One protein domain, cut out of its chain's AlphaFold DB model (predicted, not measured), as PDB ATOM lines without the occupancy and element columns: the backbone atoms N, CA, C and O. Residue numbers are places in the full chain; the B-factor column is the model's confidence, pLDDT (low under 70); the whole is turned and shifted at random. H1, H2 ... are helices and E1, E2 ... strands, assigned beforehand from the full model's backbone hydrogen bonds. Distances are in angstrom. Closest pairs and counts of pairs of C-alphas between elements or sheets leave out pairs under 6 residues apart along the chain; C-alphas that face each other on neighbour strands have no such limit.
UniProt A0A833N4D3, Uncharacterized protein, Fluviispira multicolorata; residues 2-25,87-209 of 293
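Overview. This is residues 2 to 25 and 87 to 209 of the 293 residues of an uncharacterized protein of Fluviispira multicolorata (UniProt A0A833N4D3). One helix, H6, forms the core; H1, H2 and H3 pack on one side of it and H4 on the opposite side. A small hairpin of two short strands, E1 and E2, sits beyond the end of H6 where that helix begins, and residues 195 to 209, a stretch with no named element, lie beyond its other end, their C-alphas 14 to 26 A from the mean of all C-alphas. The printed part has 147 residues, with six named helices and two named strands in the order H1 H2 H3 H4 H5 E1 E2 H6; the one sheet has the order E1 - E2 and is antiparallel. The class is mostly helix, and the helix packing is mostly crossed. The whole is compact, with a radius of gyration of the C-alphas of 15.6 A and spans of 49 by 33 by 27 A.

Along the chain. Strand E1 is residues 165 to 167, 6.5 A long, and E2 is residues 173 to 175, 6.6 A. H6 follows at residues 177 to 194, 25.6 A, ending with C-alpha 194 at (-8.187, -46.977, 22.743). Before E1 comes H5, residues 161 to 164, 5.1 A. H4 is residues 126 to 136, 15.4 A, and H3 residues 102 to 115, 19.5 A. H2 is residues 90 to 100, 15.7 A. H1, the longest helix, is residues 2 to 25, 34.2 A, from C-alpha 2 at (5.657, -36.431, 26.063) to C-alpha 25 at (-16.965, -33.458, 0.597).

Arrangement. E1 and E2 form a hairpin, their directions at 145 degrees, with N 166 and O 174 within hydrogen-bond range at 2.7 A and N 174 and O 166 at 2.9 A. A tight link joins E2 to H6, the hub, which touches the five other helices. H5 touches H6, the closest C-alphas being those of Leu 164 and Tyr 180, 5.8 A. H4 touches H6 at a steep tilt of 48 degrees, opposite ways, closest at Trp 127 and Ile 188, C-alphas 6.9 A apart. H3 touches H6 at a steep tilt of 50 degrees, the same way, closest at the C-alphas of Lys 102 and Ser 178, 6.4 A. H1 touches H3 with residues 5 to 16 alone, at a shallow tilt of 18 degrees, opposite ways; the closest C-alphas, of Phe 9 and Leu 112, are 6.2 A apart. H2 touches H1, closest at the C-alphas of Tyr 94 and Thr 24, 5.1 A. H1 and H4 are apart. Every O i to N i+4 pair is within hydrogen-bond range in H1, H2, H4 and H6; in H3 8 of 10 are, and H5 is too short for such a pair.

Size, cuts and confidence. The two C-alphas farthest apart, of Asp 169 and Leu 203, are 50.1 A apart. Residues 26 to 86 are cut out, and C-alphas 25 and 87 are 16.4 A apart across the cut. The link from H4 to H5, 24 residues, is long. Mean pLDDT of the printed part is 82.1; 20 residues are under 70, among them 137 to 143 and 203 to 209.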
ATOM      1  N   SER A   2       6.362 -35.617  27.071       68.62
ATOM      2  CA  SER A   2       5.657 -36.431  26.063       68.62
ATOM      3  C   SER A   2       4.151 -36.127  25.937       68.62
ATOM      4  O   SER A   2       3.630 -36.202  24.830       68.62
ATOM      5  N   ASP A   3       3.456 -35.723  27.014       79.56
ATOM      6  CA  ASP A   3       2.012 -35.402  26.975       79.56
ATOM      7  C   ASP A   3       1.688 -34.316  25.946       79.56
ATOM      8  O   ASP A   3       0.792 -34.469  25.118       79.56
ATOM      9  N   ASN A   4       2.465 -33.231  25.950       83.56
ATOM     10  CA  ASN A   4       2.280 -32.119  25.020       83.56
ATOM     11  C   ASN A   4       2.565 -32.539  23.577       83.56
ATOM     12  O   ASN A   4       1.850 -32.117  22.673       83.56
ATOM     13  N   LEU A   5       3.571 -33.389  23.355       84.31
ATOM     14  CA  LEU A   5       3.902 -33.907  22.026       84.31
ATOM     15  C   LEU A   5       2.850 -34.902  21.521       84.31
ATOM     16  O   LEU A   5       2.485 -34.857  20.350       84.31
ATOM     17  N   THR A   6       2.307 -35.743  22.399       84.12
ATOM     18  CA  THR A   6       1.246 -36.709  22.070       84.12
ATOM     19  C   THR A   6      -0.070 -35.994  21.773       84.12
ATOM     20  O   THR A   6      -0.758 -36.305  20.796       84.12
ATOM     21  N   ASN A   7      -0.389 -34.963  22.560       85.75
ATOM     22  CA  ASN A   7      -1.525 -34.085  22.306       85.75
ATOM     23  C   ASN A   7      -1.332 -33.279  21.018       85.75
ATOM     24  O   ASN A   7      -2.270 -33.168  20.233       85.75
ATOM     25  N   ALA A   8      -0.121 -32.782  20.747       87.06
ATOM     26  CA  ALA A   8       0.202 -32.114  19.490       87.06
ATOM     27  C   ALA A   8       0.043 -33.064  18.296       87.06
ATOM     28  O   ALA A   8      -0.613 -32.697  17.325       87.06
ATOM     29  N   PHE A   9       0.566 -34.291  18.374       88.75
ATOM     30  CA  PHE A   9       0.377 -35.318  17.347       88.75
ATOM     31  C   PHE A   9      -1.110 -35.562  17.078       88.75
ATOM     32  O   PHE A   9      -1.557 -35.428  15.939       88.75
ATOM     33  N   SER A  10      -1.889 -35.830  18.127       88.88
ATOM     34  CA  SER A  10      -3.330 -36.072  18.018       88.88
ATOM     35  C   SER A  10      -4.063 -34.863  17.429       88.88
ATOM     36  O   SER A  10      -4.923 -35.015  16.562       88.88
ATOM     37  N   PHE A  11      -3.702 -33.650  17.850       90.31
ATOM     38  CA  PHE A  11      -4.268 -32.401  17.347       90.31
ATOM     39  C   PHE A  11      -3.960 -32.183  15.861       90.31
ATOM     40  O   PHE A  11      -4.879 -31.955  15.073       90.31
ATOM     41  N   PHE A  12      -2.690 -32.280  15.459       88.62
ATOM     42  CA  PHE A  12      -2.284 -32.114  14.064       88.62
ATOM     43  C   PHE A  12      -2.883 -33.197  13.174       88.62
ATOM     44  O   PHE A  12      -3.331 -32.886  12.071       88.62
ATOM     45  N   PHE A  13      -2.953 -34.437  13.660       91.50
ATOM     46  CA  PHE A  13      -3.611 -35.520  12.946       91.50
ATOM     47  C   PHE A  13      -5.095 -35.211  12.725       91.50
ATOM     48  O   PHE A  13      -5.555 -35.220  11.586       91.50
ATOM     49  N   ASN A  14      -5.834 -34.861  13.784       91.12
ATOM     50  CA  ASN A  14      -7.263 -34.547  13.680       91.12
ATOM     51  C   ASN A  14      -7.510 -33.323  12.771       91.12
ATOM     52  O   ASN A  14      -8.509 -33.280  12.059       91.12
ATOM     53  N   LYS A  15      -6.600 -32.339  12.767       92.25
ATOM     54  CA  LYS A  15      -6.661 -31.174  11.869       92.25
ATOM     55  C   LYS A  15      -6.466 -31.560  10.401       92.25
ATOM     56  O   LYS A  15      -7.159 -31.033   9.539       92.25
ATOM     57  N   ILE A  16      -5.529 -32.461  10.109       91.19
ATOM     58  CA  ILE A  16      -5.340 -32.977   8.748       91.19
ATOM     59  C   ILE A  16      -6.556 -33.813   8.340       91.19
ATOM     60  O   ILE A  16      -7.063 -33.645   7.238       91.19
ATOM     61  N   GLU A  17      -7.067 -34.671   9.224       92.06
ATOM     62  CA  GLU A  17      -8.241 -35.499   8.937       92.06
ATOM     63  C   GLU A  17      -9.498 -34.656   8.660       92.06
ATOM     64  O   GLU A  17     -10.247 -34.963   7.731       92.06
ATOM     65  N   SER A  18      -9.706 -33.562   9.401       91.81
ATOM     66  CA  SER A  18     -10.812 -32.641   9.131       91.81
ATOM     67  C   SER A  18     -10.633 -31.891   7.809       91.81
ATOM     68  O   SER A  18     -11.596 -31.765   7.055       91.81
ATOM     69  N   GLU A  19      -9.412 -31.463   7.477       93.31
ATOM     70  CA  GLU A  19      -9.100 -30.831   6.189       93.31
ATOM     71  C   GLU A  19      -9.355 -31.796   5.016       93.31
ATOM     72  O   GLU A  19      -9.997 -31.413   4.038       93.31
ATOM     73  N   ILE A  20      -8.951 -33.068   5.142       91.88
ATOM     74  CA  ILE A  20      -9.247 -34.116   4.151       91.88
ATOM     75  C   ILE A  20     -10.755 -34.293   4.001       91.88
ATOM     76  O   ILE A  20     -11.246 -34.316   2.876       91.88
ATOM     77  N   SER A  21     -11.502 -34.390   5.103       91.44
ATOM     78  CA  SER A  21     -12.961 -34.550   5.065       91.44
ATOM     79  C   SER A  21     -13.645 -33.388   4.336       91.44
ATOM     80  O   SER A  21     -14.474 -33.606   3.452       91.44
ATOM     81  N   VAL A  22     -13.243 -32.145   4.621       93.88
ATOM     82  CA  VAL A  22     -13.780 -30.954   3.943       93.88
ATOM     83  C   VAL A  22     -13.467 -30.972   2.444       93.88
ATOM     84  O   VAL A  22     -14.365 -30.750   1.629       93.88
ATOM     85  N   LEU A  23     -12.223 -31.275   2.063       92.75
ATOM     86  CA  LEU A  23     -11.817 -31.367   0.656       92.75
ATOM     87  C   LEU A  23     -12.547 -32.497  -0.081       92.75
ATOM     88  O   LEU A  23     -13.008 -32.301  -1.205       92.75
ATOM     89  N   THR A  24     -12.702 -33.652   0.566       92.00
ATOM     90  CA  THR A  24     -13.430 -34.813   0.031       92.00
ATOM     91  C   THR A  24     -14.880 -34.442  -0.243       92.00
ATOM     92  O   THR A  24     -15.353 -34.601  -1.362       92.00
ATOM     93  N   ASN A  25     -15.565 -33.852   0.738       91.06
ATOM     94  CA  ASN A  25     -16.965 -33.458   0.597       91.06
ATOM     95  C   ASN A  25     -17.161 -32.401  -0.493       91.06
ATOM     96  O   ASN A  25     -18.105 -32.493  -1.275       91.06
ATOM     97  N   PRO A  87     -16.782 -45.574 -12.325       68.75
ATOM     98  CA  PRO A  87     -17.247 -44.369 -11.649       68.75
ATOM     99  C   PRO A  87     -16.458 -44.149 -10.356       68.75
ATOM    100  O   PRO A  87     -16.317 -45.076  -9.549       68.75
ATOM    101  N   ALA A  88     -15.962 -42.922 -10.179       78.12
ATOM    102  CA  ALA A  88     -15.230 -42.518  -8.987       78.12
ATOM    103  C   ALA A  88     -16.126 -42.672  -7.750       78.12
ATOM    104  O   ALA A  88     -17.247 -42.167  -7.711       78.12
ATOM    105  N   GLN A  89     -15.634 -43.410  -6.762       82.81
ATOM    106  CA  GLN A  89     -16.271 -43.585  -5.465       82.81
ATOM    107  C   GLN A  89     -15.839 -42.467  -4.516       82.81
ATOM    108  O   GLN A  89     -14.799 -41.843  -4.706       82.81
ATOM    109  N   GLU A  90     -16.598 -42.251  -3.443       83.69
ATOM    110  CA  GLU A  90     -16.238 -41.301  -2.380       83.69
ATOM    111  C   GLU A  90     -14.820 -41.554  -1.828       83.69
ATOM    112  O   GLU A  90     -14.045 -40.622  -1.607       83.69
ATOM    113  N   GLU A  91     -14.442 -42.829  -1.701       85.38
ATOM    114  CA  GLU A  91     -13.112 -43.263  -1.264       85.38
ATOM    115  C   GLU A  91     -11.994 -42.782  -2.209       85.38
ATOM    116  O   GLU A  91     -10.911 -42.432  -1.742       85.38
ATOM    117  N   ASP A  92     -12.247 -42.684  -3.522       87.44
ATOM    118  CA  ASP A  92     -11.276 -42.135  -4.479       87.44
ATOM    119  C   ASP A  92     -10.985 -40.659  -4.173       87.44
ATOM    120  O   ASP A  92      -9.820 -40.249  -4.135       87.44
ATOM    121  N   PHE A  93     -12.027 -39.871  -3.891       88.75
ATOM    122  CA  PHE A  93     -11.890 -38.457  -3.523       88.75
ATOM    123  C   PHE A  93     -11.171 -38.287  -2.182       88.75
ATOM    124  O   PHE A  93     -10.334 -37.393  -2.050       88.75
ATOM    125  N   TYR A  94     -11.424 -39.178  -1.217       90.38
ATOM    126  CA  TYR A  94     -10.732 -39.172   0.073       90.38
ATOM    127  C   TYR A  94      -9.219 -39.316  -0.090       90.38
ATOM    128  O   TYR A  94      -8.440 -38.526   0.452       90.38
ATOM    129  N   TRP A  95      -8.785 -40.304  -0.871       91.38
ATOM    130  CA  TRP A  95      -7.361 -40.550  -1.074       91.38
ATOM    131  C   TRP A  95      -6.694 -39.501  -1.973       91.38
ATOM    132  O   TRP A  95      -5.529 -39.174  -1.751       91.38
ATOM    133  N   GLN A  96      -7.422 -38.904  -2.922       90.06
ATOM    134  CA  GLN A  96      -6.944 -37.739  -3.682       90.06
ATOM    135  C   GLN A  96      -6.741 -36.509  -2.781       90.06
ATOM    136  O   GLN A  96      -5.721 -35.821  -2.877       90.06
ATOM    137  N   ALA A  97      -7.678 -36.248  -1.866       91.00
ATOM    138  CA  ALA A  97      -7.540 -35.190  -0.873       91.00
ATOM    139  C   ALA A  97      -6.352 -35.448   0.068       91.00
ATOM    140  O   ALA A  97      -5.567 -34.531   0.321       91.00
ATOM    141  N   ALA A  98      -6.156 -36.689   0.523       89.75
ATOM    142  CA  ALA A  98      -4.987 -37.068   1.318       89.75
ATOM    143  C   ALA A  98      -3.664 -36.811   0.568       89.75
ATOM    144  O   ALA A  98      -2.735 -36.234   1.138       89.75
ATOM    145  N   ASP A  99      -3.591 -37.149  -0.726       89.56
ATOM    146  CA  ASP A  99      -2.402 -36.904  -1.552       89.56
ATOM    147  C   ASP A  99      -2.070 -35.407  -1.667       89.56
ATOM    148  O   ASP A  99      -0.896 -35.027  -1.609       89.56
ATOM    149  N   SER A 100      -3.088 -34.542  -1.760       89.44
ATOM    150  CA  SER A 100      -2.904 -33.082  -1.796       89.44
ATOM    151  C   SER A 100      -2.226 -32.528  -0.534       89.44
ATOM    152  O   SER A 100      -1.475 -31.550  -0.597       89.44
ATOM    153  N   LEU A 101      -2.418 -33.194   0.610       88.00
ATOM    154  CA  LEU A 101      -1.868 -32.800   1.907       88.00
ATOM    155  C   LEU A 101      -0.606 -33.583   2.288       88.00
ATOM    156  O   LEU A 101      -0.068 -33.372   3.380       88.00
ATOM    157  N   LYS A 102      -0.075 -34.417   1.384       86.94
ATOM    158  CA  LYS A 102       1.131 -35.238   1.587       86.94
ATOM    159  C   LYS A 102       2.268 -34.466   2.253       86.94
ATOM    160  O   LYS A 102       2.855 -34.947   3.212       86.94
ATOM    161  N   ARG A 103       2.555 -33.243   1.792       85.19
ATOM    162  CA  ARG A 103       3.640 -32.426   2.365       85.19
ATOM    163  C   ARG A 103       3.429 -32.134   3.849       85.19
ATOM    164  O   ARG A 103       4.381 -32.262   4.602       85.19
ATOM    165  N   LYS A 104       2.204 -31.783   4.262       83.56
ATOM    166  CA  LYS A 104       1.866 -31.509   5.670       83.56
ATOM    167  C   LYS A 104       1.955 -32.777   6.520       83.56
ATOM    168  O   LYS A 104       2.404 -32.711   7.661       83.56
ATOM    169  N   ILE A 105       1.538 -33.913   5.962       82.88
ATOM    170  CA  ILE A 105       1.613 -35.226   6.615       82.88
ATOM    171  C   ILE A 105       3.079 -35.571   6.892       82.88
ATOM    172  O   ILE A 105       3.460 -35.733   8.049       82.88
ATOM    173  N   THR A 106       3.916 -35.578   5.855       79.56
ATOM    174  CA  THR A 106       5.336 -35.933   5.974       79.56
ATOM    175  C   THR A 106       6.119 -34.897   6.794       79.56
ATOM    176  O   THR A 106       6.975 -35.257   7.588       79.56
ATOM    177  N   SER A 107       5.830 -33.594   6.682       78.62
ATOM    178  CA  SER A 107       6.585 -32.572   7.424       78.62
ATOM    179  C   SER A 107       6.202 -32.461   8.893       78.62
ATOM    180  O   SER A 107       7.057 -32.139   9.703       78.62
ATOM    181  N   ASN A 108       4.943 -32.679   9.270       81.06
ATOM    182  CA  ASN A 108       4.513 -32.409  10.644       81.06
ATOM    183  C   ASN A 108       4.389 -33.700  11.448       81.06
ATOM    184  O   ASN A 108       4.922 -33.789  12.552       81.06
ATOM    185  N   LEU A 109       3.714 -34.712  10.893       84.88
ATOM    186  CA  LEU A 109       3.448 -35.948  11.625       84.88
ATOM    187  C   LEU A 109       4.699 -36.814  11.737       84.88
ATOM    188  O   LEU A 109       4.951 -37.338  12.814       84.88
ATOM    189  N   GLN A 110       5.521 -36.901  10.688       84.88
ATOM    190  CA  GLN A 110       6.723 -37.740  10.716       84.88
ATOM    191  C   GLN A 110       7.714 -37.308  11.807       84.88
ATOM    192  O   GLN A 110       8.226 -38.151  12.538       84.88
ATOM    193  N   HIS A 111       7.950 -35.999  11.972       84.06
ATOM    194  CA  HIS A 111       8.858 -35.487  13.007       84.06
ATOM    195  C   HIS A 111       8.317 -35.734  14.419       84.06
ATOM    196  O   HIS A 111       9.077 -36.103  15.310       84.06
ATOM    197  N   LEU A 112       7.004 -35.577  14.622       85.94
ATOM    198  CA  LEU A 112       6.368 -35.876  15.907       85.94
ATOM    199  C   LEU A 112       6.436 -37.371  16.220       85.94
ATOM    200  O   LEU A 112       6.805 -37.748  17.322       85.94
ATOM    201  N   VAL A 113       6.143 -38.226  15.242       85.88
ATOM    202  CA  VAL A 113       6.220 -39.681  15.402       85.88
ATOM    203  C   VAL A 113       7.650 -40.141  15.675       85.88
ATOM    204  O   VAL A 113       7.850 -41.047  16.480       85.88
ATOM    205  N   ALA A 114       8.648 -39.521  15.044       85.62
ATOM    206  CA  ALA A 114      10.055 -39.809  15.307       85.62
ATOM    207  C   ALA A 114      10.463 -39.448  16.745       85.62
ATOM    208  O   ALA A 114      11.203 -40.209  17.356       85.62
ATOM    209  N   ALA A 115       9.951 -38.335  17.283       85.00
ATOM    210  CA  ALA A 115      10.244 -37.867  18.640       85.00
ATOM    211  C   ALA A 115       9.454 -38.589  19.747       85.00
ATOM    212  O   ALA A 115       9.769 -38.422  20.922       85.00
ATOM    213  N   LEU A 116       8.400 -39.329  19.394       85.00
ATOM    214  CA  LEU A 116       7.556 -40.054  20.338       85.00
ATOM    215  C   LEU A 116       7.969 -41.529  20.425       85.00
ATOM    216  O   LEU A 116       8.009 -42.241  19.412       85.00
ATOM    217  N   ASP A 117       8.191 -41.992  21.653       84.12
ATOM    218  CA  ASP A 117       8.474 -43.389  21.971       84.12
ATOM    219  C   ASP A 117       7.183 -44.105  22.361       84.12
ATOM    220  O   ASP A 117       6.670 -43.998  23.475       84.12
ATOM    221  N   PHE A 118       6.610 -44.791  21.373       84.56
ATOM    222  CA  PHE A 118       5.394 -45.574  21.534       84.56
ATOM    223  C   PHE A 118       5.727 -46.958  22.101       84.56
ATOM    224  O   PHE A 118       6.640 -47.624  21.615       84.56
ATOM    225  N   SER A 119       4.918 -47.411  23.054       83.25
ATOM    226  CA  SER A 119       4.960 -48.742  23.662       83.25
ATOM    227  C   SER A 119       3.587 -49.415  23.552       83.25
ATOM    228  O   SER A 119       2.553 -48.767  23.370       83.25
ATOM    229  N   SER A 120       3.541 -50.743  23.640       84.56
ATOM    230  CA  SER A 120       2.287 -51.501  23.675       84.56
ATOM    231  C   SER A 120       2.398 -52.663  24.651       84.56
ATOM    232  O   SER A 120       3.463 -53.254  24.791       84.56
ATOM    233  N   THR A 121       1.287 -53.016  25.303       77.00
ATOM    234  CA  THR A 121       1.236 -54.144  26.250       77.00
ATOM    235  C   THR A 121       1.343 -55.477  25.514       77.00
ATOM    236  O   THR A 121       1.738 -56.479  26.100       77.00
ATOM    237  N   ASN A 122       0.966 -55.501  24.231       78.31
ATOM    238  CA  ASN A 122       1.086 -56.684  23.396       78.31
ATOM    239  C   ASN A 122       2.421 -56.646  22.626       78.31
ATOM    240  O   ASN A 122       2.586 -55.756  21.785       78.31
ATOM    241  N   PRO A 123       3.339 -57.603  22.859       72.12
ATOM    242  CA  PRO A 123       4.608 -57.675  22.136       72.12
ATOM    243  C   PRO A 123       4.432 -57.929  20.627       72.12
ATOM    244  O   PRO A 123       5.276 -57.500  19.848       72.12
ATOM    245  N   GLU A 124       3.319 -58.536  20.195       77.75
ATOM    246  CA  GLU A 124       2.998 -58.805  18.780       77.75
ATOM    247  C   GLU A 124       2.028 -57.768  18.182       77.75
ATOM    248  O   GLU A 124       1.149 -58.068  17.365       77.75
ATOM    249  N   ASN A 125       2.113 -56.509  18.616       82.94
ATOM    250  CA  ASN A 125       1.260 -55.472  18.050       82.94
ATOM    251  C   ASN A 125       1.714 -55.100  16.626       82.94
ATOM    252  O   ASN A 125       2.663 -54.341  16.443       82.94
ATOM    253  N   ARG A 126       0.959 -55.550  15.617       86.31
ATOM    254  CA  ARG A 126       1.180 -55.241  14.188       86.31
ATOM    255  C   ARG A 126       1.421 -53.758  13.873       86.31
ATOM    256  O   ARG A 126       2.151 -53.423  12.948       86.31
ATOM    257  N   TRP A 127       0.803 -52.842  14.623       87.62
ATOM    258  CA  TRP A 127       0.963 -51.405  14.385       87.62
ATOM    259  C   TRP A 127       2.301 -50.884  14.903       87.62
ATOM    260  O   TRP A 127       2.839 -49.940  14.333       87.62
ATOM    261  N   MET A 128       2.854 -51.516  15.940       85.56
ATOM    262  CA  MET A 128       4.198 -51.224  16.434       85.56
ATOM    263  C   MET A 128       5.258 -51.699  15.447       85.56
ATOM    264  O   MET A 128       6.214 -50.973  15.189       85.56
ATOM    265  N   GLU A 129       5.066 -52.871  14.844       86.00
ATOM    266  CA  GLU A 129       5.933 -53.368  13.775       86.00
ATOM    267  C   GLU A 129       5.899 -52.443  12.552       86.00
ATOM    268  O   GLU A 129       6.944 -51.989  12.089       86.00
ATOM    269  N   ALA A 130       4.700 -52.042  12.112       87.38
ATOM    270  CA  ALA A 130       4.535 -51.062  11.040       87.38
ATOM    271  C   ALA A 130       5.192 -49.715  11.352       87.38
ATOM    272  O   ALA A 130       5.795 -49.098  10.476       87.38
ATOM    273  N   LEU A 131       5.103 -49.257  12.601       87.00
ATOM    274  CA  LEU A 131       5.723 -48.012  13.027       87.00
ATOM    275  C   LEU A 131       7.250 -48.110  13.054       87.00
ATOM    276  O   LEU A 131       7.930 -47.177  12.628       87.00
ATOM    277  N   ARG A 132       7.796 -49.236  13.530       86.19
ATOM    278  CA  ARG A 132       9.239 -49.506  13.498       86.19
ATOM    279  C   ARG A 132       9.745 -49.527  12.064       86.19
ATOM    280  O   ARG A 132      10.733 -48.853  11.785       86.19
ATOM    281  N   TRP A 133       9.028 -50.199  11.168       85.88
ATOM    282  CA  TRP A 133       9.333 -50.215   9.740       85.88
ATOM    283  C   TRP A 133       9.321 -48.799   9.144       85.88
ATOM    284  O   TRP A 133      10.293 -48.401   8.509       85.88
ATOM    285  N   ILE A 134       8.306 -47.975   9.462       84.94
ATOM    286  CA  ILE A 134       8.250 -46.550   9.069       84.94
ATOM    287  C   ILE A 134       9.460 -45.745   9.565       84.94
ATOM    288  O   ILE A 134       9.975 -44.893   8.841       84.94
ATOM    289  N   LYS A 135       9.924 -45.991  10.794       83.38
ATOM    290  CA  LYS A 135      11.050 -45.253  11.388       83.38
ATOM    291  C   LYS A 135      12.420 -45.672  10.838       83.38
ATOM    292  O   LYS A 135      13.328 -44.846  10.839       83.38
ATOM    293  N   THR A 136      12.586 -46.928  10.427       79.56
ATOM    294  CA  THR A 136      13.905 -47.527  10.144       79.56
ATOM    295  C   THR A 136      14.134 -47.774   8.659       79.56
ATOM    296  O   THR A 136      15.058 -47.207   8.078       79.56
ATOM    297  N   ASP A 137      13.255 -48.560   8.046       69.94
ATOM    298  CA  ASP A 137      13.463 -49.137   6.719       69.94
ATOM    299  C   ASP A 137      12.625 -48.456   5.634       69.94
ATOM    300  O   ASP A 137      12.776 -48.739   4.445       69.94
ATOM    301  N   PHE A 138      11.722 -47.553   6.020       69.75
ATOM    302  CA  PHE A 138      10.767 -46.992   5.081       69.75
ATOM    303  C   PHE A 138      11.436 -46.052   4.076       69.75
ATOM    304  O   PHE A 138      12.025 -45.029   4.455       69.75
ATOM    305  N   PRO A 139      11.330 -46.367   2.775       64.56
ATOM    306  CA  PRO A 139      12.043 -45.633   1.754       64.56
ATOM    307  C   PRO A 139      11.554 -44.190   1.688       64.56
ATOM    308  O   PRO A 139      10.358 -43.899   1.603       64.56
ATOM    309  N   ARG A 140      12.512 -43.258   1.685       68.19
ATOM    310  CA  ARG A 140      12.220 -41.838   1.452       68.19
ATOM    311  C   ARG A 140      11.538 -41.688   0.087       68.19
ATOM    312  O   ARG A 140      11.846 -42.458  -0.819       68.19
ATOM    313  N   PRO A 141      10.744 -40.629  -0.152       62.31
ATOM    314  CA  PRO A 141      10.027 -40.423  -1.420       62.31
ATOM    315  C   PRO A 141      10.906 -40.344  -2.687       62.31
ATOM    316  O   PRO A 141      10.372 -40.222  -3.784       62.31
ATOM    317  N   LYS A 142      12.241 -40.376  -2.554       60.28
ATOM    318  CA  LYS A 142      13.220 -40.440  -3.653       60.28
ATOM    319  C   LYS A 142      13.704 -41.866  -3.980       60.28
ATOM    320  O   LYS A 142      14.403 -42.039  -4.970       60.28
ATOM    321  N   GLN A 143      13.390 -42.856  -3.149       68.69
ATOM    322  CA  GLN A 143      13.748 -44.267  -3.326       68.69
ATOM    323  C   GLN A 143      12.564 -45.047  -3.913       68.69
ATOM    324  O   GLN A 143      11.423 -44.584  -3.846       68.69
ATOM    325  N   SER A 144      12.827 -46.226  -4.497       71.12
ATOM    326  CA  SER A 144      11.748 -47.075  -5.021       71.12
ATOM    327  C   SER A 144      10.756 -47.409  -3.911       71.12
ATOM    328  O   SER A 144      11.145 -47.735  -2.792       71.12
ATOM    329  N   ALA A 145       9.470 -47.342  -4.245       76.19
ATOM    330  CA  ALA A 145       8.416 -47.817  -3.368       76.19
ATOM    331  C   ALA A 145       8.591 -49.319  -3.072       76.19
ATOM    332  O   ALA A 145       8.939 -50.055  -4.006       76.19
ATOM    333  N   PRO A 146       8.352 -49.739  -1.815       78.88
ATOM    334  CA  PRO A 146       8.428 -51.134  -1.414       78.88
ATOM    335  C   PRO A 146       7.256 -51.906  -2.022       78.88
ATOM    336  O   PRO A 146       6.213 -51.325  -2.368       78.88
ATOM    337  N   PHE A 147       7.439 -53.210  -2.177       79.12
ATOM    338  CA  PHE A 147       6.371 -54.094  -2.634       79.12
ATOM    339  C   PHE A 147       5.374 -54.368  -1.508       79.12
ATOM    340  O   PHE A 147       5.720 -54.293  -0.330       79.12
ATOM    341  N   THR A 148       4.130 -54.703  -1.863       75.06
ATOM    342  CA  THR A 148       3.099 -55.062  -0.872       75.06
ATOM    343  C   THR A 148       3.533 -56.223   0.035       75.06
ATOM    344  O   THR A 148       3.153 -56.238   1.201       75.06
ATOM    345  N   ASP A 149       4.378 -57.132  -0.459       76.25
ATOM    346  CA  ASP A 149       4.888 -58.294   0.286       76.25
ATOM    347  C   ASP A 149       5.978 -57.944   1.318       76.25
ATOM    348  O   ASP A 149       6.240 -58.722   2.229       76.25
ATOM    349  N   GLU A 150       6.621 -56.778   1.197       79.50
ATOM    350  CA  GLU A 150       7.622 -56.288   2.163       79.50
ATOM    351  C   GLU A 150       6.966 -55.579   3.359       79.50
ATOM    352  O   GLU A 150       7.637 -55.203   4.322       79.50
ATOM    353  N   CYS A 151       5.656 -55.347   3.284       78.75
ATOM    354  CA  CYS A 151       4.909 -54.651   4.313       78.75
ATOM    355  C   CYS A 151       4.637 -55.569   5.512       78.75
ATOM    356  O   CYS A 151       4.302 -56.736   5.313       78.75
ATOM    357  N   PRO A 152       4.663 -55.044   6.750       81.19
ATOM    358  CA  PRO A 152       4.315 -55.836   7.919       81.19
ATOM    359  C   PRO A 152       2.909 -56.434   7.813       81.19
ATOM    360  O   PRO A 152       1.953 -55.782   7.366       81.19
ATOM    361  N   ASP A 153       2.783 -57.680   8.261       75.56
ATOM    362  CA  ASP A 153       1.595 -58.497   8.059       75.56
ATOM    363  C   ASP A 153       0.326 -57.872   8.664       75.56
ATOM    364  O   ASP A 153       0.306 -57.295   9.756       75.56
ATOM    365  N   LYS A 154      -0.804 -58.035   7.960       80.44
ATOM    366  CA  LYS A 154      -2.153 -57.616   8.408       80.44
ATOM    367  C   LYS A 154      -2.304 -56.110   8.694       80.44
ATOM    368  O   LYS A 154      -3.244 -55.724   9.405       80.44
ATOM    369  N   THR A 155      -1.432 -55.261   8.154       81.50
ATOM    370  CA  THR A 155      -1.512 -53.788   8.262       81.50
ATOM    371  C   THR A 155      -2.411 -53.162   7.191       81.50
ATOM    372  O   THR A 155      -3.063 -52.144   7.449       81.50
ATOM    373  N   ILE A 156      -2.505 -53.801   6.020       84.06
ATOM    374  CA  ILE A 156      -3.290 -53.361   4.859       84.06
ATOM    375  C   ILE A 156      -4.591 -54.175   4.775       84.06
ATOM    376  O   ILE A 156      -4.559 -55.374   4.496       84.06
ATOM    377  N   PRO A 157      -5.767 -53.559   4.991       85.00
ATOM    378  CA  PRO A 157      -7.041 -54.224   4.739       85.00
ATOM    379  C   PRO A 157      -7.257 -54.473   3.241       85.00
ATOM    380  O   PRO A 157      -7.020 -53.578   2.431       85.00
ATOM    381  N   ILE A 158      -7.835 -55.624   2.879       83.12
ATOM    382  CA  ILE A 158      -8.136 -56.008   1.481       83.12
ATOM    383  C   ILE A 158      -8.937 -54.919   0.742       83.12
ATOM    384  O   ILE A 158      -8.689 -54.641  -0.425       83.12
ATOM    385  N   LYS A 159      -9.870 -54.251   1.437       84.81
ATOM    386  CA  LYS A 159     -10.685 -53.163   0.869       84.81
ATOM    387  C   LYS A 159      -9.872 -51.915   0.510       84.81
ATOM    388  O   LYS A 159     -10.212 -51.223  -0.439       84.81
ATOM    389  N   LEU A 160      -8.821 -51.624   1.276       84.88
ATOM    390  CA  LEU A 160      -7.979 -50.438   1.093       84.88
ATOM    391  C   LEU A 160      -6.758 -50.707   0.214       84.88
ATOM    392  O   LEU A 160      -6.144 -49.764  -0.273       84.88
ATOM    393  N   LEU A 161      -6.436 -51.975  -0.032       84.06
ATOM    394  CA  LEU A 161      -5.367 -52.406  -0.923       84.06
ATOM    395  C   LEU A 161      -5.368 -51.683  -2.288       84.06
ATOM    396  O   LEU A 161      -4.314 -51.152  -2.639       84.06
ATOM    397  N   PRO A 162      -6.491 -51.531  -3.027       85.38
ATOM    398  CA  PRO A 162      -6.487 -50.805  -4.304       85.38
ATOM    399  C   PRO A 162      -6.165 -49.306  -4.180       85.38
ATOM    400  O   PRO A 162      -5.795 -48.682  -5.167       85.38
ATOM    401  N   TYR A 163      -6.310 -48.721  -2.991       85.25
ATOM    402  CA  TYR A 163      -6.021 -47.309  -2.735       85.25
ATOM    403  C   TYR A 163      -4.613 -47.080  -2.189       85.25
ATOM    404  O   TYR A 163      -4.036 -46.008  -2.390       85.25
ATOM    405  N   LEU A 164      -4.085 -48.071  -1.472       85.81
ATOM    406  CA  LEU A 164      -2.769 -48.048  -0.842       85.81
ATOM    407  C   LEU A 164      -1.677 -48.640  -1.737       85.81
ATOM    408  O   LEU A 164      -0.503 -48.446  -1.438       85.81
ATOM    409  N   SER A 165      -2.038 -49.316  -2.828       84.81
ATOM    410  CA  SER A 165      -1.103 -49.876  -3.804       84.81
ATOM    411  C   SER A 165      -1.316 -49.286  -5.197       84.81
ATOM    412  O   SER A 165      -2.415 -48.885  -5.577       84.81
ATOM    413  N   ASN A 166      -0.233 -49.240  -5.961       81.56
ATOM    414  CA  ASN A 166      -0.194 -48.907  -7.370       81.56
ATOM    415  C   ASN A 166       0.294 -50.151  -8.119       81.56
ATOM    416  O   ASN A 166       1.380 -50.670  -7.842       81.56
ATOM    417  N   LYS A 167      -0.498 -50.623  -9.084       76.31
ATOM    418  CA  LYS A 167      -0.080 -51.704  -9.982       76.31
ATOM    419  C   LYS A 167       0.987 -51.181 -10.934       76.31
ATOM    420  O   LYS A 167       0.804 -50.127 -11.539       76.31
ATOM    421  N   THR A 168       2.095 -51.904 -11.051       70.56
ATOM    422  CA  THR A 168       3.124 -51.628 -12.061       70.56
ATOM    423  C   THR A 168       2.928 -52.508 -13.295       70.56
ATOM    424  O   THR A 168       2.230 -53.521 -13.228       70.56
ATOM    425  N   ASP A 169       3.563 -52.138 -14.412       64.62
ATOM    426  CA  ASP A 169       3.443 -52.825 -15.710       64.62
ATOM    427  C   ASP A 169       3.771 -54.330 -15.650       64.62
ATOM    428  O   ASP A 169       3.244 -55.113 -16.435       64.62
ATOM    429  N   ASN A 170       4.571 -54.761 -14.665       65.12
ATOM    430  CA  ASN A 170       4.938 -56.164 -14.442       65.12
ATOM    431  C   ASN A 170       3.963 -56.933 -13.528       65.12
ATOM    432  O   ASN A 170       4.321 -57.982 -12.996       65.12
ATOM    433  N   ASN A 171       2.747 -56.418 -13.308       63.69
ATOM    434  CA  ASN A 171       1.730 -57.008 -12.429       63.69
ATOM    435  C   ASN A 171       2.160 -57.136 -10.949       63.69
ATOM    436  O   ASN A 171       1.502 -57.824 -10.173       63.69
ATOM    437  N   SER A 172       3.242 -56.459 -10.545       70.50
ATOM    438  CA  SER A 172       3.652 -56.332  -9.147       70.50
ATOM    439  C   SER A 172       3.050 -55.073  -8.525       70.50
ATOM    440  O   SER A 172       3.017 -53.995  -9.135       70.50
ATOM    441  N   GLU A 173       2.541 -55.221  -7.305       78.75
ATOM    442  CA  GLU A 173       1.873 -54.161  -6.557       78.75
ATOM    443  C   GLU A 173       2.895 -53.436  -5.679       78.75
ATOM    444  O   GLU A 173       3.498 -54.016  -4.775       78.75
ATOM    445  N   LYS A 174       3.122 -52.153  -5.980       83.75
ATOM    446  CA  LYS A 174       3.978 -51.277  -5.175       83.75
ATOM    447  C   LYS A 174       3.123 -50.412  -4.275       83.75
ATOM    448  O   LYS A 174       2.101 -49.886  -4.705       83.75
ATOM    449  N   ILE A 175       3.562 -50.187  -3.049       85.06
ATOM    450  CA  ILE A 175       2.800 -49.381  -2.098       85.06
ATOM    451  C   ILE A 175       2.914 -47.893  -2.442       85.06
ATOM    452  O   ILE A 175       3.994 -47.364  -2.714       85.06
ATOM    453  N   ASN A 176       1.799 -47.172  -2.363       85.56
ATOM    454  CA  ASN A 176       1.829 -45.721  -2.292       85.56
ATOM    455  C   ASN A 176       2.305 -45.311  -0.893       85.56
ATOM    456  O   ASN A 176       1.517 -45.233   0.052       85.56
ATOM    457  N   GLN A 177       3.609 -45.040  -0.784       84.38
ATOM    458  CA  GLN A 177       4.293 -44.711   0.468       84.38
ATOM    459  C   GLN A 177       3.524 -43.681   1.311       84.38
ATOM    460  O   GLN A 177       3.301 -43.878   2.498       84.38
ATOM    461  N   SER A 178       3.066 -42.589   0.701       84.31
ATOM    462  CA  SER A 178       2.449 -41.487   1.450       84.31
ATOM    463  C   SER A 178       1.060 -41.823   1.972       84.31
ATOM    464  O   SER A 178       0.716 -41.438   3.089       84.31
ATOM    465  N   ARG A 179       0.272 -42.567   1.190       88.69
ATOM    466  CA  ARG A 179      -1.043 -43.035   1.636       88.69
ATOM    467  C   ARG A 179      -0.910 -44.093   2.729       88.69
ATOM    468  O   ARG A 179      -1.668 -44.057   3.696       88.69
ATOM    469  N   TYR A 180       0.073 -44.986   2.608       88.25
ATOM    470  CA  TYR A 180       0.365 -45.987   3.632       88.25
ATOM    471  C   TYR A 180       0.842 -45.346   4.940       88.25
ATOM    472  O   TYR A 180       0.305 -45.649   5.998       88.25
ATOM    473  N   GLU A 181       1.778 -44.399   4.874       89.00
ATOM    474  CA  GLU A 181       2.260 -43.656   6.044       89.00
ATOM    475  C   GLU A 181       1.099 -42.964   6.781       89.00
ATOM    476  O   GLU A 181       0.924 -43.134   7.991       89.00
ATOM    477  N   PHE A 182       0.237 -42.257   6.041       90.00
ATOM    478  CA  PHE A 182      -0.955 -41.630   6.610       90.00
ATOM    479  C   PHE A 182      -1.912 -42.650   7.247       90.00
ATOM    480  O   PHE A 182      -2.436 -42.412   8.339       90.00
ATOM    481  N   TRP A 183      -2.122 -43.799   6.596       91.44
ATOM    482  CA  TRP A 183      -2.934 -44.889   7.133       91.44
ATOM    483  C   TRP A 183      -2.383 -45.415   8.463       91.44
ATOM    484  O   TRP A 183      -3.152 -45.581   9.411       91.44
ATOM    485  N   ILE A 184      -1.067 -45.611   8.575       90.50
ATOM    486  CA  ILE A 184      -0.455 -46.044   9.835       90.50
ATOM    487  C   ILE A 184      -0.642 -44.985  10.919       90.50
ATOM    488  O   ILE A 184      -1.088 -45.325  12.012       90.50
ATOM    489  N   TYR A 185      -0.422 -43.700  10.633       91.12
ATOM    490  CA  TYR A 185      -0.652 -42.640  11.626       91.12
ATOM    491  C   TYR A 185      -2.105 -42.575  12.099       91.12
ATOM    492  O   TYR A 185      -2.355 -42.389  13.293       91.12
ATOM    493  N   LYS A 186      -3.067 -42.814  11.199       91.00
ATOM    494  CA  LYS A 186      -4.484 -42.938  11.558       91.00
ATOM    495  C   LYS A 186      -4.723 -44.074  12.541       91.00
ATOM    496  O   LYS A 186      -5.444 -43.902  13.524       91.00
ATOM    497  N   GLN A 187      -4.101 -45.221  12.294       90.75
ATOM    498  CA  GLN A 187      -4.235 -46.391  13.152       90.75
ATOM    499  C   GLN A 187      -3.557 -46.176  14.502       90.75
ATOM    500  O   GLN A 187      -4.174 -46.464  15.521       90.75
ATOM    501  N   ILE A 188      -2.368 -45.572  14.543       89.88
ATOM    502  CA  ILE A 188      -1.699 -45.206  15.798       89.88
ATOM    503  C   ILE A 188      -2.568 -44.250  16.622       89.88
ATOM    504  O   ILE A 188      -2.836 -44.538  17.784       89.88
ATOM    505  N   ASN A 189      -3.097 -43.174  16.027       89.00
ATOM    506  CA  ASN A 189      -3.988 -42.241  16.729       89.00
ATOM    507  C   ASN A 189      -5.251 -42.935  17.274       89.00
ATOM    508  O   ASN A 189      -5.698 -42.656  18.386       89.00
ATOM    509  N   TYR A 190      -5.819 -43.877  16.518       88.81
ATOM    510  CA  TYR A 190      -6.946 -44.682  16.986       88.81
ATOM    511  C   TYR A 190      -6.564 -45.603  18.159       88.81
ATOM    512  O   TYR A 190      -7.293 -45.670  19.148       88.81
ATOM    513  N   GLN A 191      -5.417 -46.286  18.086       86.38
ATOM    514  CA  GLN A 191      -4.956 -47.179  19.156       86.38
ATOM    515  C   GLN A 191      -4.541 -46.425  20.424       86.38
ATOM    516  O   GLN A 191      -4.758 -46.951  21.515       86.38
ATOM    517  N   LEU A 192      -4.005 -45.205  20.295       85.12
ATOM    518  CA  LEU A 192      -3.726 -44.305  21.420       85.12
ATOM    519  C   LEU A 192      -5.014 -43.954  22.166       85.12
ATOM    520  O   LEU A 192      -5.091 -44.119  23.377       85.12
ATOM    521  N   LYS A 193      -6.070 -43.559  21.439       82.81
ATOM    522  CA  LYS A 193      -7.389 -43.273  22.035       82.81
ATOM    523  C   LYS A 193      -8.018 -44.504  22.695       82.81
ATOM    524  O   LYS A 193      -8.758 -44.369  23.663       82.81
ATOM    525  N   LYS A 194      -7.737 -45.700  22.169       83.56
ATOM    526  CA  LYS A 194      -8.187 -46.977  22.743       83.56
ATOM    527  C   LYS A 194      -7.334 -47.431  23.942       83.56
ATOM    528  O   LYS A 194      -7.758 -48.326  24.667       83.56
ATOM    529  N   GLY A 195      -6.138 -46.870  24.132       77.56
ATOM    530  CA  GLY A 195      -5.176 -47.299  25.153       77.56
ATOM    531  C   GLY A 195      -4.459 -48.620  24.836       77.56
ATOM    532  O   GLY A 195      -3.888 -49.241  25.724       77.56
ATOM    533  N   SER A 196      -4.503 -49.095  23.584       81.44
ATOM    534  CA  SER A 196      -3.757 -50.302  23.162       81.44
ATOM    535  C   SER A 196      -2.285 -50.004  22.852       81.44
ATOM    536  O   SER A 196      -1.434 -50.895  22.910       81.44
ATOM    537  N   ILE A 197      -1.995 -48.749  22.510       83.88
ATOM    538  CA  ILE A 197      -0.651 -48.177  22.417       83.88
ATOM    539  C   ILE A 197      -0.600 -47.051  23.445       83.88
ATOM    540  O   ILE A 197      -1.574 -46.312  23.592       83.88
ATOM    541  N   PHE A 198       0.511 -46.953  24.159       80.31
ATOM    542  CA  PHE A 198       0.733 -46.006  25.242       80.31
ATOM    543  C   PHE A 198       2.142 -45.420  25.145       80.31
ATOM    544  O   PHE A 198       2.963 -45.880  24.352       80.31
ATOM    545  N   LEU A 199       2.415 -44.385  25.931       81.94
ATOM    546  CA  LEU A 199       3.753 -43.821  26.077       81.94
ATOM    547  C   LEU A 199       4.136 -43.878  27.553       81.94
ATOM    548  O   LEU A 199       3.397 -43.384  28.401       81.94
ATOM    549  N   GLU A 200       5.281 -44.479  27.865       71.50
ATOM    550  CA  GLU A 200       5.722 -44.702  29.254       71.50
ATOM    551  C   GLU A 200       6.009 -43.390  29.998       71.50
ATOM    552  O   GLU A 200       5.705 -43.248  31.189       71.50
ATOM    553  N   ASP A 201       6.514 -42.408  29.252       68.94
ATOM    554  CA  ASP A 201       6.858 -41.072  29.736       68.94
ATOM    555  C   ASP A 201       5.649 -40.132  29.847       68.94
ATOM    556  O   ASP A 201       5.799 -38.965  30.222       68.94
ATOM    557  N   SER A 202       4.466 -40.575  29.408       73.12
ATOM    558  CA  SER A 202       3.225 -39.794  29.405       73.12
ATOM    559  C   SER A 202       2.423 -40.066  30.672       73.12
ATOM    560  O   SER A 202       2.338 -41.206  31.115       73.12
ATOM    561  N   LEU A 203       1.817 -39.026  31.253       66.50
ATOM    562  CA  LEU A 203       0.910 -39.173  32.395       66.50
ATOM    563  C   LEU A 203      -0.521 -39.469  31.934       66.50
ATOM    564  O   LEU A 203      -1.254 -40.159  32.629       66.50
ATOM    565  N   GLN A 204      -0.929 -38.956  30.769       66.81
ATOM    566  CA  GLN A 204      -2.296 -39.137  30.257       66.81
ATOM    567  C   GLN A 204      -2.465 -40.363  29.360       66.81
ATOM    568  O   GLN A 204      -3.561 -40.908  29.268       66.81
ATOM    569  N   TYR A 205      -1.393 -40.792  28.697       63.53
ATOM    570  CA  TYR A 205      -1.390 -41.945  27.801       63.53
ATOM    571  C   TYR A 205      -0.569 -43.091  28.385       63.53
ATOM    572  O   TYR A 205       0.045 -43.833  27.625       63.53
ATOM    573  N   ARG A 206      -0.524 -43.219  29.716       67.25
ATOM    574  CA  ARG A 206       0.134 -44.331  30.406       67.25
ATOM    575  C   ARG A 206      -0.732 -45.588  30.346       67.25
ATOM    576  O   ARG A 206      -1.960 -45.514  30.329       67.25
ATOM    577  N   SER A 207      -0.101 -46.761  30.337       68.00
ATOM    578  CA  SER A 207      -0.834 -48.014  30.520       68.00
ATOM    579  C   SER A 207      -1.392 -48.097  31.940       68.00
ATOM    580  O   SER A 207      -0.640 -47.940  32.901       68.00
ATOM    581  N   LEU A 208      -2.675 -48.447  32.083       65.38
ATOM    582  CA  LEU A 208      -3.278 -48.734  33.391       65.38
ATOM    583  C   LEU A 208      -2.471 -49.797  34.156       65.38
ATOM    584  O   LEU A 208      -2.336 -49.722  35.370       65.38
ATOM    585  N   SER A 209      -1.872 -50.754  33.443       59.91
ATOM    586  CA  SER A 209      -1.019 -51.793  34.028       59.91
ATOM    587  C   SER A 209       0.189 -51.244  34.795       59.91
ATOM    588  O   SER A 209       0.684 -51.938  35.670       59.91
TER     589      SER A 209